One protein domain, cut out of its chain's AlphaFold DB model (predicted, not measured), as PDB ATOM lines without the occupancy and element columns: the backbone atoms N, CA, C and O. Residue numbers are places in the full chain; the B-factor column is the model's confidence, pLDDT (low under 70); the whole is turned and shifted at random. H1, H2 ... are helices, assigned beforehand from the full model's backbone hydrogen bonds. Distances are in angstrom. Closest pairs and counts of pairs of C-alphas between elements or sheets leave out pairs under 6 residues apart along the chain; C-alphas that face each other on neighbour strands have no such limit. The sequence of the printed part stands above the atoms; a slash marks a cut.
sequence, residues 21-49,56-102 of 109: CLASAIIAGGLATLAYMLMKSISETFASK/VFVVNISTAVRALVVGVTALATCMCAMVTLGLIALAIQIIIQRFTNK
ATOM      1  N   CYS A  21      -7.866 -43.800 -14.881       68.62
ATOM      2  CA  CYS A  21      -8.365 -42.607 -14.198       68.62
ATOM      3  C   CYS A  21      -9.227 -42.983 -12.981       68.62
ATOM      4  O   CYS A  21      -9.080 -42.406 -11.904       68.62
ATOM      5  N   LEU A  22     -10.068 -44.014 -13.117       69.94
ATOM      6  CA  LEU A  22     -10.854 -44.526 -11.997       69.94
ATOM      7  C   LEU A  22      -9.960 -45.146 -10.909       69.94
ATOM      8  O   LEU A  22     -10.168 -44.901  -9.722       69.94
ATOM      9  N   ALA A  23      -8.925 -45.891 -11.307       74.19
ATOM     10  CA  ALA A  23      -7.966 -46.482 -10.379       74.19
ATOM     11  C   ALA A  23      -7.232 -45.415  -9.552       74.19
ATOM     12  O   ALA A  23      -7.141 -45.546  -8.331       74.19
ATOM     13  N   SER A  24      -6.754 -44.331 -10.173       64.31
ATOM     14  CA  SER A  24      -6.070 -43.260  -9.439       64.31
ATOM     15  C   SER A  24      -7.008 -42.484  -8.506       64.31
ATOM     16  O   SER A  24      -6.587 -42.130  -7.404       64.31
ATOM     17  N   ALA A  25      -8.280 -42.290  -8.874       71.62
ATOM     18  CA  ALA A  25      -9.283 -41.677  -7.999       71.62
ATOM     19  C   ALA A  25      -9.572 -42.530  -6.750       71.62
ATOM     20  O   ALA A  25      -9.619 -42.003  -5.637       71.62
ATOM     21  N   ILE A  26      -9.701 -43.851  -6.918       75.81
ATOM     22  CA  ILE A  26      -9.919 -44.791  -5.808       75.81
ATOM     23  C   ILE A  26      -8.701 -44.823  -4.879       75.81
ATOM     24  O   ILE A  26      -8.862 -44.766  -3.662       75.81
ATOM     25  N   ILE A  27      -7.487 -44.866  -5.431       77.50
ATOM     26  CA  ILE A  27      -6.245 -44.886  -4.641       77.50
ATOM     27  C   ILE A  27      -6.089 -43.583  -3.841       77.50
ATOM     28  O   ILE A  27      -5.790 -43.628  -2.647       77.50
ATOM     29  N   ALA A  28      -6.347 -42.427  -4.461       74.75
ATOM     30  CA  ALA A  28      -6.299 -41.133  -3.779       74.75
ATOM     31  C   ALA A  28      -7.384 -41.005  -2.691       74.75
ATOM     32  O   ALA A  28      -7.098 -40.543  -1.583       74.75
ATOM     33  N   GLY A  29      -8.610 -41.463  -2.967       73.25
ATOM     34  CA  GLY A  29      -9.707 -41.485  -1.994       73.25
ATOM     35  C   GLY A  29      -9.453 -42.440  -0.820       73.25
ATOM     36  O   GLY A  29      -9.717 -42.095   0.336       73.25
ATOM     37  N   GLY A  30      -8.872 -43.611  -1.091       80.94
ATOM     38  CA  GLY A  30      -8.458 -44.575  -0.072       80.94
ATOM     39  C   GLY A  30      -7.384 -44.005   0.854       80.94
ATOM     40  O   GLY A  30      -7.511 -44.099   2.074       80.94
ATOM     41  N   LEU A  31      -6.377 -43.326   0.294       73.38
ATOM     42  CA  LEU A  31      -5.315 -42.693   1.078       73.38
ATOM     43  C   LEU A  31      -5.839 -41.542   1.954       73.38
ATOM     44  O   LEU A  31      -5.447 -41.429   3.116       73.38
ATOM     45  N   ALA A  32      -6.770 -40.731   1.442       72.38
ATOM     46  CA  ALA A  32      -7.421 -39.675   2.221       72.38
ATOM     47  C   ALA A  32      -8.246 -40.241   3.392       72.38
ATOM     48  O   ALA A  32      -8.207 -39.714   4.506       72.38
ATOM     49  N   THR A  33      -8.949 -41.351   3.163       74.31
ATOM     50  CA  THR A  33      -9.733 -42.037   4.203       74.31
ATOM     51  C   THR A  33      -8.827 -42.655   5.268       74.31
ATOM     52  O   THR A  33      -9.123 -42.565   6.461       74.31
ATOM     53  N   LEU A  34      -7.688 -43.221   4.858       77.00
ATOM     54  CA  LEU A  34      -6.688 -43.777   5.768       77.00
ATOM     55  C   LEU A  34      -6.069 -42.689   6.660       77.00
ATOM     56  O   LEU A  34      -5.959 -42.872   7.872       77.00
ATOM     57  N   ALA A  35      -5.753 -41.523   6.087       72.31
ATOM     58  CA  ALA A  35      -5.279 -40.364   6.842       72.31
ATOM     59  C   ALA A  35      -6.344 -39.825   7.820       72.31
ATOM     60  O   ALA A  35      -6.020 -39.449   8.947       72.31
ATOM     61  N   TYR A  36      -7.627 -39.843   7.435       70.56
ATOM     62  CA  TYR A  36      -8.734 -39.470   8.321       70.56
ATOM     63  C   TYR A  36      -8.916 -40.454   9.486       70.56
ATOM     64  O   TYR A  36      -9.146 -40.037  10.622       70.56
ATOM     65  N   MET A  37      -8.778 -41.758   9.236       71.56
ATOM     66  CA  MET A  37      -8.815 -42.783  10.287       71.56
ATOM     67  C   MET A  37      -7.642 -42.637  11.261       71.56
ATOM     68  O   MET A  37      -7.842 -42.771  12.467       71.56
ATOM     69  N   LEU A  38      -6.452 -42.287  10.763       71.00
ATOM     70  CA  LEU A  38      -5.292 -41.981  11.599       71.00
ATOM     71  C   LEU A  38      -5.563 -40.765  12.502       71.00
ATOM     72  O   LEU A  38      -5.353 -40.841  13.709       71.00
ATOM     73  N   MET A  39      -6.102 -39.677  11.941       71.06
ATOM     74  CA  MET A  39      -6.472 -38.469  12.691       71.06
ATOM     75  C   MET A  39      -7.535 -38.754  13.761       71.06
ATOM     76  O   MET A  39      -7.431 -38.267  14.887       71.06
ATOM     77  N   LYS A  40      -8.535 -39.584  13.441       67.50
ATOM     78  CA  LYS A  40      -9.524 -40.036  14.428       67.50
ATOM     79  C   LYS A  40      -8.893 -40.880  15.533       67.50
ATOM     80  O   LYS A  40      -9.185 -40.642  16.700       67.50
ATOM     81  N   SER A  41      -7.990 -41.795  15.193       64.94
ATOM     82  CA  SER A  41      -7.268 -42.610  16.180       64.94
ATOM     83  C   SER A  41      -6.435 -41.746  17.130       64.94
ATOM     84  O   SER A  41      -6.432 -41.960  18.339       64.94
ATOM     85  N   ILE A  42      -5.821 -40.685  16.599       66.00
ATOM     86  CA  ILE A  42      -5.127 -39.670  17.390       66.00
ATOM     87  C   ILE A  42      -6.116 -38.973  18.341       66.00
ATOM     88  O   ILE A  42      -5.847 -38.895  19.537       66.00
ATOM     89  N   SER A  43      -7.297 -38.560  17.862       58.91
ATOM     90  CA  SER A  43      -8.328 -37.939  18.713       58.91
ATOM     91  C   SER A  43      -8.875 -38.862  19.814       58.91
ATOM     92  O   SER A  43      -9.104 -38.400  20.929       58.91
ATOM     93  N   GLU A  44      -9.024 -40.163  19.554       58.88
ATOM     94  CA  GLU A  44      -9.497 -41.130  20.555       58.88
ATOM     95  C   GLU A  44      -8.402 -41.515  21.563       58.88
ATOM     96  O   GLU A  44      -8.682 -41.685  22.751       58.88
ATOM     97  N   THR A  45      -7.134 -41.558  21.142       59.88
ATOM     98  CA  THR A  45      -5.986 -41.704  22.056       59.88
ATOM     99  C   THR A  45      -5.910 -40.541  23.050       59.88
ATOM    100  O   THR A  45      -5.618 -40.756  24.229       59.88
ATOM    101  N   PHE A  46      -6.259 -39.326  22.613       52.84
ATOM    102  CA  PHE A  46      -6.376 -38.161  23.492       52.84
ATOM    103  C   PHE A  46      -7.623 -38.196  24.393       52.84
ATOM    104  O   PHE A  46      -7.614 -37.559  25.440       52.84
ATOM    105  N   ALA A  47      -8.659 -38.980  24.066       52.16
ATOM    106  CA  ALA A  47      -9.812 -39.210  24.946       52.16
ATOM    107  C   ALA A  47      -9.519 -40.229  26.069       52.16
ATOM    108  O   ALA A  47     -10.110 -40.162  27.145       52.16
ATOM    109  N   SER A  48      -8.568 -41.148  25.861       53.78
ATOM    110  CA  SER A  48      -8.158 -42.162  26.853       53.78
ATOM    111  C   SER A  48      -7.198 -41.627  27.939       53.78
ATOM    112  O   SER A  48      -6.804 -42.337  28.870       53.78
ATOM    113  N   LYS A  49      -6.814 -40.350  27.843       47.09
ATOM    114  CA  LYS A  49      -6.163 -39.571  28.902       47.09
ATOM    115  C   LYS A  49      -6.968 -38.277  29.059       47.09
ATOM    116  O   LYS A  49      -6.714 -37.344  28.305       47.09
ATOM    117  N   VAL A  56      -9.502 -25.504  21.680       58.34
ATOM    118  CA  VAL A  56     -10.007 -25.076  20.365       58.34
ATOM    119  C   VAL A  56      -9.037 -25.419  19.221       58.34
ATOM    120  O   VAL A  56      -9.464 -25.655  18.095       58.34
ATOM    121  N   PHE A  57      -7.737 -25.536  19.500       60.50
ATOM    122  CA  PHE A  57      -6.714 -25.969  18.552       60.50
ATOM    123  C   PHE A  57      -7.008 -27.311  17.853       60.50
ATOM    124  O   PHE A  57      -6.898 -27.399  16.629       60.50
ATOM    125  N   VAL A  58      -7.421 -28.350  18.589       62.34
ATOM    126  CA  VAL A  58      -7.703 -29.679  18.002       62.34
ATOM    127  C   VAL A  58      -9.001 -29.647  17.196       62.34
ATOM    128  O   VAL A  58      -9.088 -30.238  16.118       62.34
ATOM    129  N   VAL A  59      -9.990 -28.895  17.685       69.38
ATOM    130  CA  VAL A  59     -11.267 -28.681  16.995       69.38
ATOM    131  C   VAL A  59     -11.038 -27.966  15.664       69.38
ATOM    132  O   VAL A  59     -11.509 -28.454  14.639       69.38
ATOM    133  N   ASN A  60     -10.253 -26.885  15.661       72.50
ATOM    134  CA  ASN A  60      -9.920 -26.101  14.469       72.50
ATOM    135  C   ASN A  60      -9.122 -26.902  13.438       72.50
ATOM    136  O   ASN A  60      -9.358 -26.775  12.238       72.50
ATOM    137  N   ILE A  61      -8.193 -27.751  13.883       80.06
ATOM    138  CA  ILE A  61      -7.465 -28.645  12.978       80.06
ATOM    139  C   ILE A  61      -8.401 -29.694  12.371       80.06
ATOM    140  O   ILE A  61      -8.329 -29.952  11.170       80.06
ATOM    141  N   SER A  62      -9.314 -30.262  13.157       70.00
ATOM    142  CA  SER A  62     -10.282 -31.247  12.663       70.00
ATOM    143  C   SER A  62     -11.227 -30.649  11.611       70.00
ATOM    144  O   SER A  62     -11.428 -31.233  10.540       70.00
ATOM    145  N   THR A  63     -11.749 -29.443  11.852       71.62
ATOM    146  CA  THR A  63     -12.574 -28.720  10.869       71.62
ATOM    147  C   THR A  63     -11.774 -28.291   9.643       71.62
ATOM    148  O   THR A  63     -12.277 -28.441   8.526       71.62
ATOM    149  N   ALA A  64     -10.527 -27.845   9.809       75.81
ATOM    150  CA  ALA A  64      -9.651 -27.497   8.692       75.81
ATOM    151  C   ALA A  64      -9.358 -28.705   7.789       75.81
ATOM    152  O   ALA A  64      -9.464 -28.603   6.568       75.81
ATOM    153  N   VAL A  65      -9.060 -29.873   8.363       76.94
ATOM    154  CA  VAL A  65      -8.800 -31.102   7.597       76.94
ATOM    155  C   VAL A  65     -10.054 -31.591   6.877       76.94
ATOM    156  O   VAL A  65      -9.972 -32.014   5.723       76.94
ATOM    157  N   ARG A  66     -11.232 -31.487   7.505       71.75
ATOM    158  CA  ARG A  66     -12.504 -31.811   6.844       71.75
ATOM    159  C   ARG A  66     -12.752 -30.905   5.636       71.75
ATOM    160  O   ARG A  66     -13.124 -31.406   4.576       71.75
ATOM    161  N   ALA A  67     -12.519 -29.601   5.782       82.12
ATOM    162  CA  ALA A  67     -12.648 -28.642   4.688       82.12
ATOM    163  C   ALA A  67     -11.613 -28.894   3.580       82.12
ATOM    164  O   ALA A  67     -11.957 -28.841   2.402       82.12
ATOM    165  N   LEU A  68     -10.379 -29.253   3.942       82.75
ATOM    166  CA  LEU A  68      -9.336 -29.630   2.989       82.75
ATOM    167  C   LEU A  68      -9.732 -30.871   2.180       82.75
ATOM    168  O   LEU A  68      -9.635 -30.852   0.958       82.75
ATOM    169  N   VAL A  69     -10.214 -31.933   2.834       80.88
ATOM    170  CA  VAL A  69     -10.664 -33.165   2.160       80.88
ATOM    171  C   VAL A  69     -11.823 -32.884   1.207       80.88
ATOM    172  O   VAL A  69     -11.796 -33.323   0.055       80.88
ATOM    173  N   VAL A  70     -12.821 -32.122   1.656       78.62
ATOM    174  CA  VAL A  70     -13.951 -31.719   0.807       78.62
ATOM    175  C   VAL A  70     -13.471 -30.858  -0.370       78.62
ATOM    176  O   VAL A  70     -13.913 -31.063  -1.497       78.62
ATOM    177  N   GLY A  71     -12.513 -29.956  -0.153       83.56
ATOM    178  CA  GLY A  71     -11.920 -29.141  -1.214       83.56
ATOM    179  C   GLY A  71     -11.143 -29.962  -2.250       83.56
ATOM    180  O   GLY A  71     -11.360 -29.808  -3.449       83.56
ATOM    181  N   VAL A  72     -10.273 -30.878  -1.811       82.56
ATOM    182  CA  VAL A  72      -9.459 -31.723  -2.707       82.56
ATOM    183  C   VAL A  72     -10.333 -32.681  -3.517       82.56
ATOM    184  O   VAL A  72     -10.101 -32.861  -4.711       82.56
ATOM    185  N   THR A  73     -11.367 -33.261  -2.903       77.12
ATOM    186  CA  THR A  73     -12.324 -34.122  -3.617       77.12
ATOM    187  C   THR A  73     -13.130 -33.335  -4.650       77.12
ATOM    188  O   THR A  73     -13.236 -33.788  -5.787       77.12
ATOM    189  N   ALA A  74     -13.597 -32.127  -4.322       81.50
ATOM    190  CA  ALA A  74     -14.283 -31.257  -5.280       81.50
ATOM    191  C   ALA A  74     -13.392 -30.878  -6.481       81.50
ATOM    192  O   ALA A  74     -13.843 -30.929  -7.628       81.50
ATOM    193  N   LEU A  75     -12.114 -30.562  -6.244       83.94
ATOM    194  CA  LEU A  75     -11.139 -30.287  -7.307       83.94
ATOM    195  C   LEU A  75     -10.902 -31.516  -8.199       83.94
ATOM    196  O   LEU A  75     -10.877 -31.396  -9.426       83.94
ATOM    197  N   ALA A  76     -10.779 -32.704  -7.599       80.69
ATOM    198  CA  ALA A  76     -10.614 -33.958  -8.332       80.69
ATOM    199  C   ALA A  76     -11.845 -34.294  -9.191       80.69
ATOM    200  O   ALA A  76     -11.701 -34.645 -10.365       80.69
ATOM    201  N   THR A  77     -13.055 -34.138  -8.646       81.06
ATOM    202  CA  THR A  77     -14.308 -34.335  -9.388       81.06
ATOM    203  C   THR A  77     -14.431 -33.348 -10.545       81.06
ATOM    204  O   THR A  77     -14.837 -33.749 -11.631       81.06
ATOM    205  N   CYS A  78     -14.026 -32.090 -10.356       84.38
ATOM    206  CA  CYS A  78     -14.026 -31.081 -11.416       84.38
ATOM    207  C   CYS A  78     -13.088 -31.460 -12.575       84.38
ATOM    208  O   CYS A  78     -13.484 -31.420 -13.742       84.38
ATOM    209  N   MET A  79     -11.866 -31.910 -12.262       87.69
ATOM    210  CA  MET A  79     -10.928 -32.413 -13.272       87.69
ATOM    211  C   MET A  79     -11.478 -33.636 -14.007       87.69
ATOM    212  O   MET A  79     -11.413 -33.695 -15.233       87.69
ATOM    213  N   CYS A  80     -12.060 -34.587 -13.274       81.31
ATOM    214  CA  CYS A  80     -12.677 -35.769 -13.868       81.31
ATOM    215  C   CYS A  80     -13.820 -35.377 -14.816       81.31
ATOM    216  O   CYS A  80     -13.835 -35.814 -15.965       81.31
ATOM    217  N   ALA A  81     -14.704 -34.471 -14.386       84.12
ATOM    218  CA  ALA A  81     -15.815 -33.975 -15.190       84.12
ATOM    219  C   ALA A  81     -15.343 -33.314 -16.495       84.12
ATOM    220  O   ALA A  81     -15.871 -33.632 -17.559       84.12
ATOM    221  N   MET A  82     -14.313 -32.458 -16.445       87.25
ATOM    222  CA  MET A  82     -13.725 -31.845 -17.645       87.25
ATOM    223  C   MET A  82     -13.175 -32.888 -18.627       87.25
ATOM    224  O   MET A  82     -13.407 -32.789 -19.833       87.25
ATOM    225  N   VAL A  83     -12.489 -33.916 -18.122       84.56
ATOM    226  CA  VAL A  83     -11.972 -35.014 -18.955       84.56
ATOM    227  C   VAL A  83     -13.117 -35.818 -19.572       84.56
ATOM    228  O   VAL A  83     -13.072 -36.129 -20.763       84.56
ATOM    229  N   THR A  84     -14.163 -36.123 -18.798       85.44
ATOM    230  CA  THR A  84     -15.356 -36.822 -19.298       85.44
ATOM    231  C   THR A  84     -16.036 -36.029 -20.412       85.44
ATOM    232  O   THR A  84     -16.326 -36.594 -21.464       85.44
ATOM    233  N   LEU A  85     -16.221 -34.717 -20.232       89.38
ATOM    234  CA  LEU A  85     -16.768 -33.826 -21.260       89.38
ATOM    235  C   LEU A  85     -15.934 -33.849 -22.552       89.38
ATOM    236  O   LEU A  85     -16.496 -33.993 -23.639       89.38
ATOM    237  N   GLY A  86     -14.604 -33.769 -22.447       86.56
ATOM    238  CA  GLY A  86     -13.711 -33.840 -23.609       86.56
ATOM    239  C   GLY A  86     -13.792 -35.179 -24.349       86.56
ATOM    240  O   GLY A  86     -13.807 -35.210 -25.581       86.56
ATOM    241  N   LEU A  87     -13.909 -36.286 -23.613       84.19
ATOM    242  CA  LEU A  87     -14.030 -37.616 -24.207       84.19
ATOM    243  C   LEU A  87     -15.385 -37.817 -24.902       84.19
ATOM    244  O   LEU A  87     -15.432 -38.428 -25.966       84.19
ATOM    245  N   ILE A  88     -16.469 -37.261 -24.350       87.44
ATOM    246  CA  ILE A  88     -17.799 -37.276 -24.981       87.44
ATOM    247  C   ILE A  88     -17.765 -36.513 -26.310       87.44
ATOM    248  O   ILE A  88     -18.236 -37.027 -27.325       87.44
ATOM    249  N   ALA A  89     -17.166 -35.319 -26.330       88.88
ATOM    250  CA  ALA A  89     -17.024 -34.537 -27.556       88.88
ATOM    251  C   ALA A  89     -16.217 -35.294 -28.628       88.88
ATOM    252  O   ALA A  89     -16.621 -35.340 -29.792       88.88
ATOM    253  N   LEU A  90     -15.117 -35.945 -28.236       83.75
ATOM    254  CA  LEU A  90     -14.309 -36.761 -29.144       83.75
ATOM    255  C   LEU A  90     -15.070 -38.000 -29.645       83.75
ATOM    256  O   LEU A  90     -14.991 -38.336 -30.825       83.75
ATOM    257  N   ALA A  91     -15.842 -38.660 -28.780       82.75
ATOM    258  CA  ALA A  91     -16.666 -39.805 -29.160       82.75
ATOM    259  C   ALA A  91     -17.711 -39.424 -30.220       82.75
ATOM    260  O   ALA A  91     -17.880 -40.147 -31.200       82.75
ATOM    261  N   ILE A  92     -18.350 -38.260 -30.077       90.31
ATOM    262  CA  ILE A  92     -19.291 -37.726 -31.072       90.31
ATOM    263  C   ILE A  92     -18.585 -37.473 -32.408       90.31
ATOM    264  O   ILE A  92     -19.100 -37.878 -33.451       90.31
ATOM    265  N   GLN A  93     -17.388 -36.873 -32.394       85.06
ATOM    266  CA  GLN A  93     -16.603 -36.673 -33.619       85.06
ATOM    267  C   GLN A  93     -16.289 -37.999 -34.317       85.06
ATOM    268  O   GLN A  93     -16.466 -38.103 -35.529       85.06
ATOM    269  N   ILE A  94     -15.875 -39.026 -33.565       85.81
ATOM    270  CA  ILE A  94     -15.607 -40.352 -34.131       85.81
ATOM    271  C   ILE A  94     -16.884 -40.952 -34.717       85.81
ATOM    272  O   ILE A  94     -16.841 -41.467 -35.826       85.81
ATOM    273  N   ILE A  95     -18.026 -40.865 -34.034       87.38
ATOM    274  CA  ILE A  95     -19.297 -41.389 -34.552       87.38
ATOM    275  C   ILE A  95     -19.651 -40.719 -35.886       87.38
ATOM    276  O   ILE A  95     -19.882 -41.417 -36.871       87.38
ATOM    277  N   ILE A  96     -19.608 -39.386 -35.955       86.50
ATOM    278  CA  ILE A  96     -19.935 -38.634 -37.175       86.50
ATOM    279  C   ILE A  96     -18.955 -38.967 -38.305       86.50
ATOM    280  O   ILE A  96     -19.387 -39.282 -39.413       86.50
ATOM    281  N   GLN A  97     -17.646 -38.989 -38.029       78.06
ATOM    282  CA  GLN A  97     -16.649 -39.395 -39.023       78.06
ATOM    283  C   GLN A  97     -16.901 -40.823 -39.515       78.06
ATOM    284  O   GLN A  97     -16.797 -41.088 -40.707       78.06
ATOM    285  N   ARG A  98     -17.256 -41.763 -38.637       77.44
ATOM    286  CA  ARG A  98     -17.512 -43.157 -39.026       77.44
ATOM    287  C   ARG A  98     -18.774 -43.307 -39.876       77.44
ATOM    288  O   ARG A  98     -18.796 -44.205 -40.708       77.44
ATOM    289  N   PHE A  99     -19.777 -42.446 -39.705       76.50
ATOM    290  CA  PHE A  99     -20.971 -42.430 -40.553       76.50
ATOM    291  C   PHE A  99     -20.716 -41.766 -41.911       76.50
ATOM    292  O   PHE A  99     -21.043 -42.370 -42.924       76.50
ATOM    293  N   THR A 100     -20.041 -40.614 -41.952       74.69
ATOM    294  CA  THR A 100     -19.689 -39.935 -43.216       74.69
ATOM    295  C   THR A 100     -18.705 -40.750 -44.067       74.69
ATOM    296  O   THR A 100     -18.829 -40.800 -45.284       74.69
ATOM    297  N   ASN A 101     -17.752 -41.459 -43.446       63.72
ATOM    298  CA  ASN A 101     -16.807 -42.318 -44.174       63.72
ATOM    299  C   ASN A 101     -17.418 -43.672 -44.602       63.72
ATOM    300  O   ASN A 101     -16.724 -44.477 -45.220       63.72
ATOM    301  N   LYS A 102     -18.687 -43.960 -44.267       54.19
ATOM    302  CA  LYS A 102     -19.386 -45.201 -44.654       54.19
ATOM    303  C   LYS A 102     -20.284 -45.022 -45.888       54.19
ATOM    304  O   LYS A 102     -20.878 -45.992 -46.349       54.19
TER     305      LYS A 102
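Overview. This is residues 21 to 49 and 56 to 102 of the 109 residues of the protein "DUF3082 domain-containing protein" of Okeania sp. SIO2B3 (UniProt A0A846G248). Two long helices run nearly antiparallel side by side, H2 much the longer, and H1 covers part of its length with few contacts between them. Residues 84 to 102, of which 84 to 100 belong to H2, stick out beyond H1, and residues 44 to 49, of which 44 to 47 belong to H1, stick out at the other end. The printed part has 76 residues with two named helices, H1 then H2, and no named strand; the class is all helix. It is extended, with a radius of gyration of the C-alphas of 20.8 A, a rod spanning 75 by 21 by 9 A.

Arrangement. H2, residues 56 to 100, and H1, residues 21 to 47, only just touch, with 3 pairs of C-alphas within 8 A. The closest C-alphas are those of Ala 32 and Val 69, 7.3 A apart. H1 touches with residues 25 to 32 alone, H2 with residues 69 to 76 alone. They run opposite ways at a shallow tilt of 9 degrees. In H1 and H2 every O i to N i+4 pair is within hydrogen-bond range.

Along the chain. H2 measures 66.0 A from C-alpha 56 at (-10.007, -25.076, 20.365) to C-alpha 100 at (-19.689, -39.935, -43.216). H1 measures 39.3 A and begins at C-alpha 21 at (-8.365, -42.607, -14.198).

Size, cuts and confidence. The C-alphas farthest apart, of Lys 49 and Lys 102, are 74.9 A apart. Residues 50 to 55 are not printed; C-alphas 49 and 56 are 17.3 A apart across the cut. Mean pLDDT of the printed part is 74.8, and residues 40 to 49 and 56 to 59 are among those under 70.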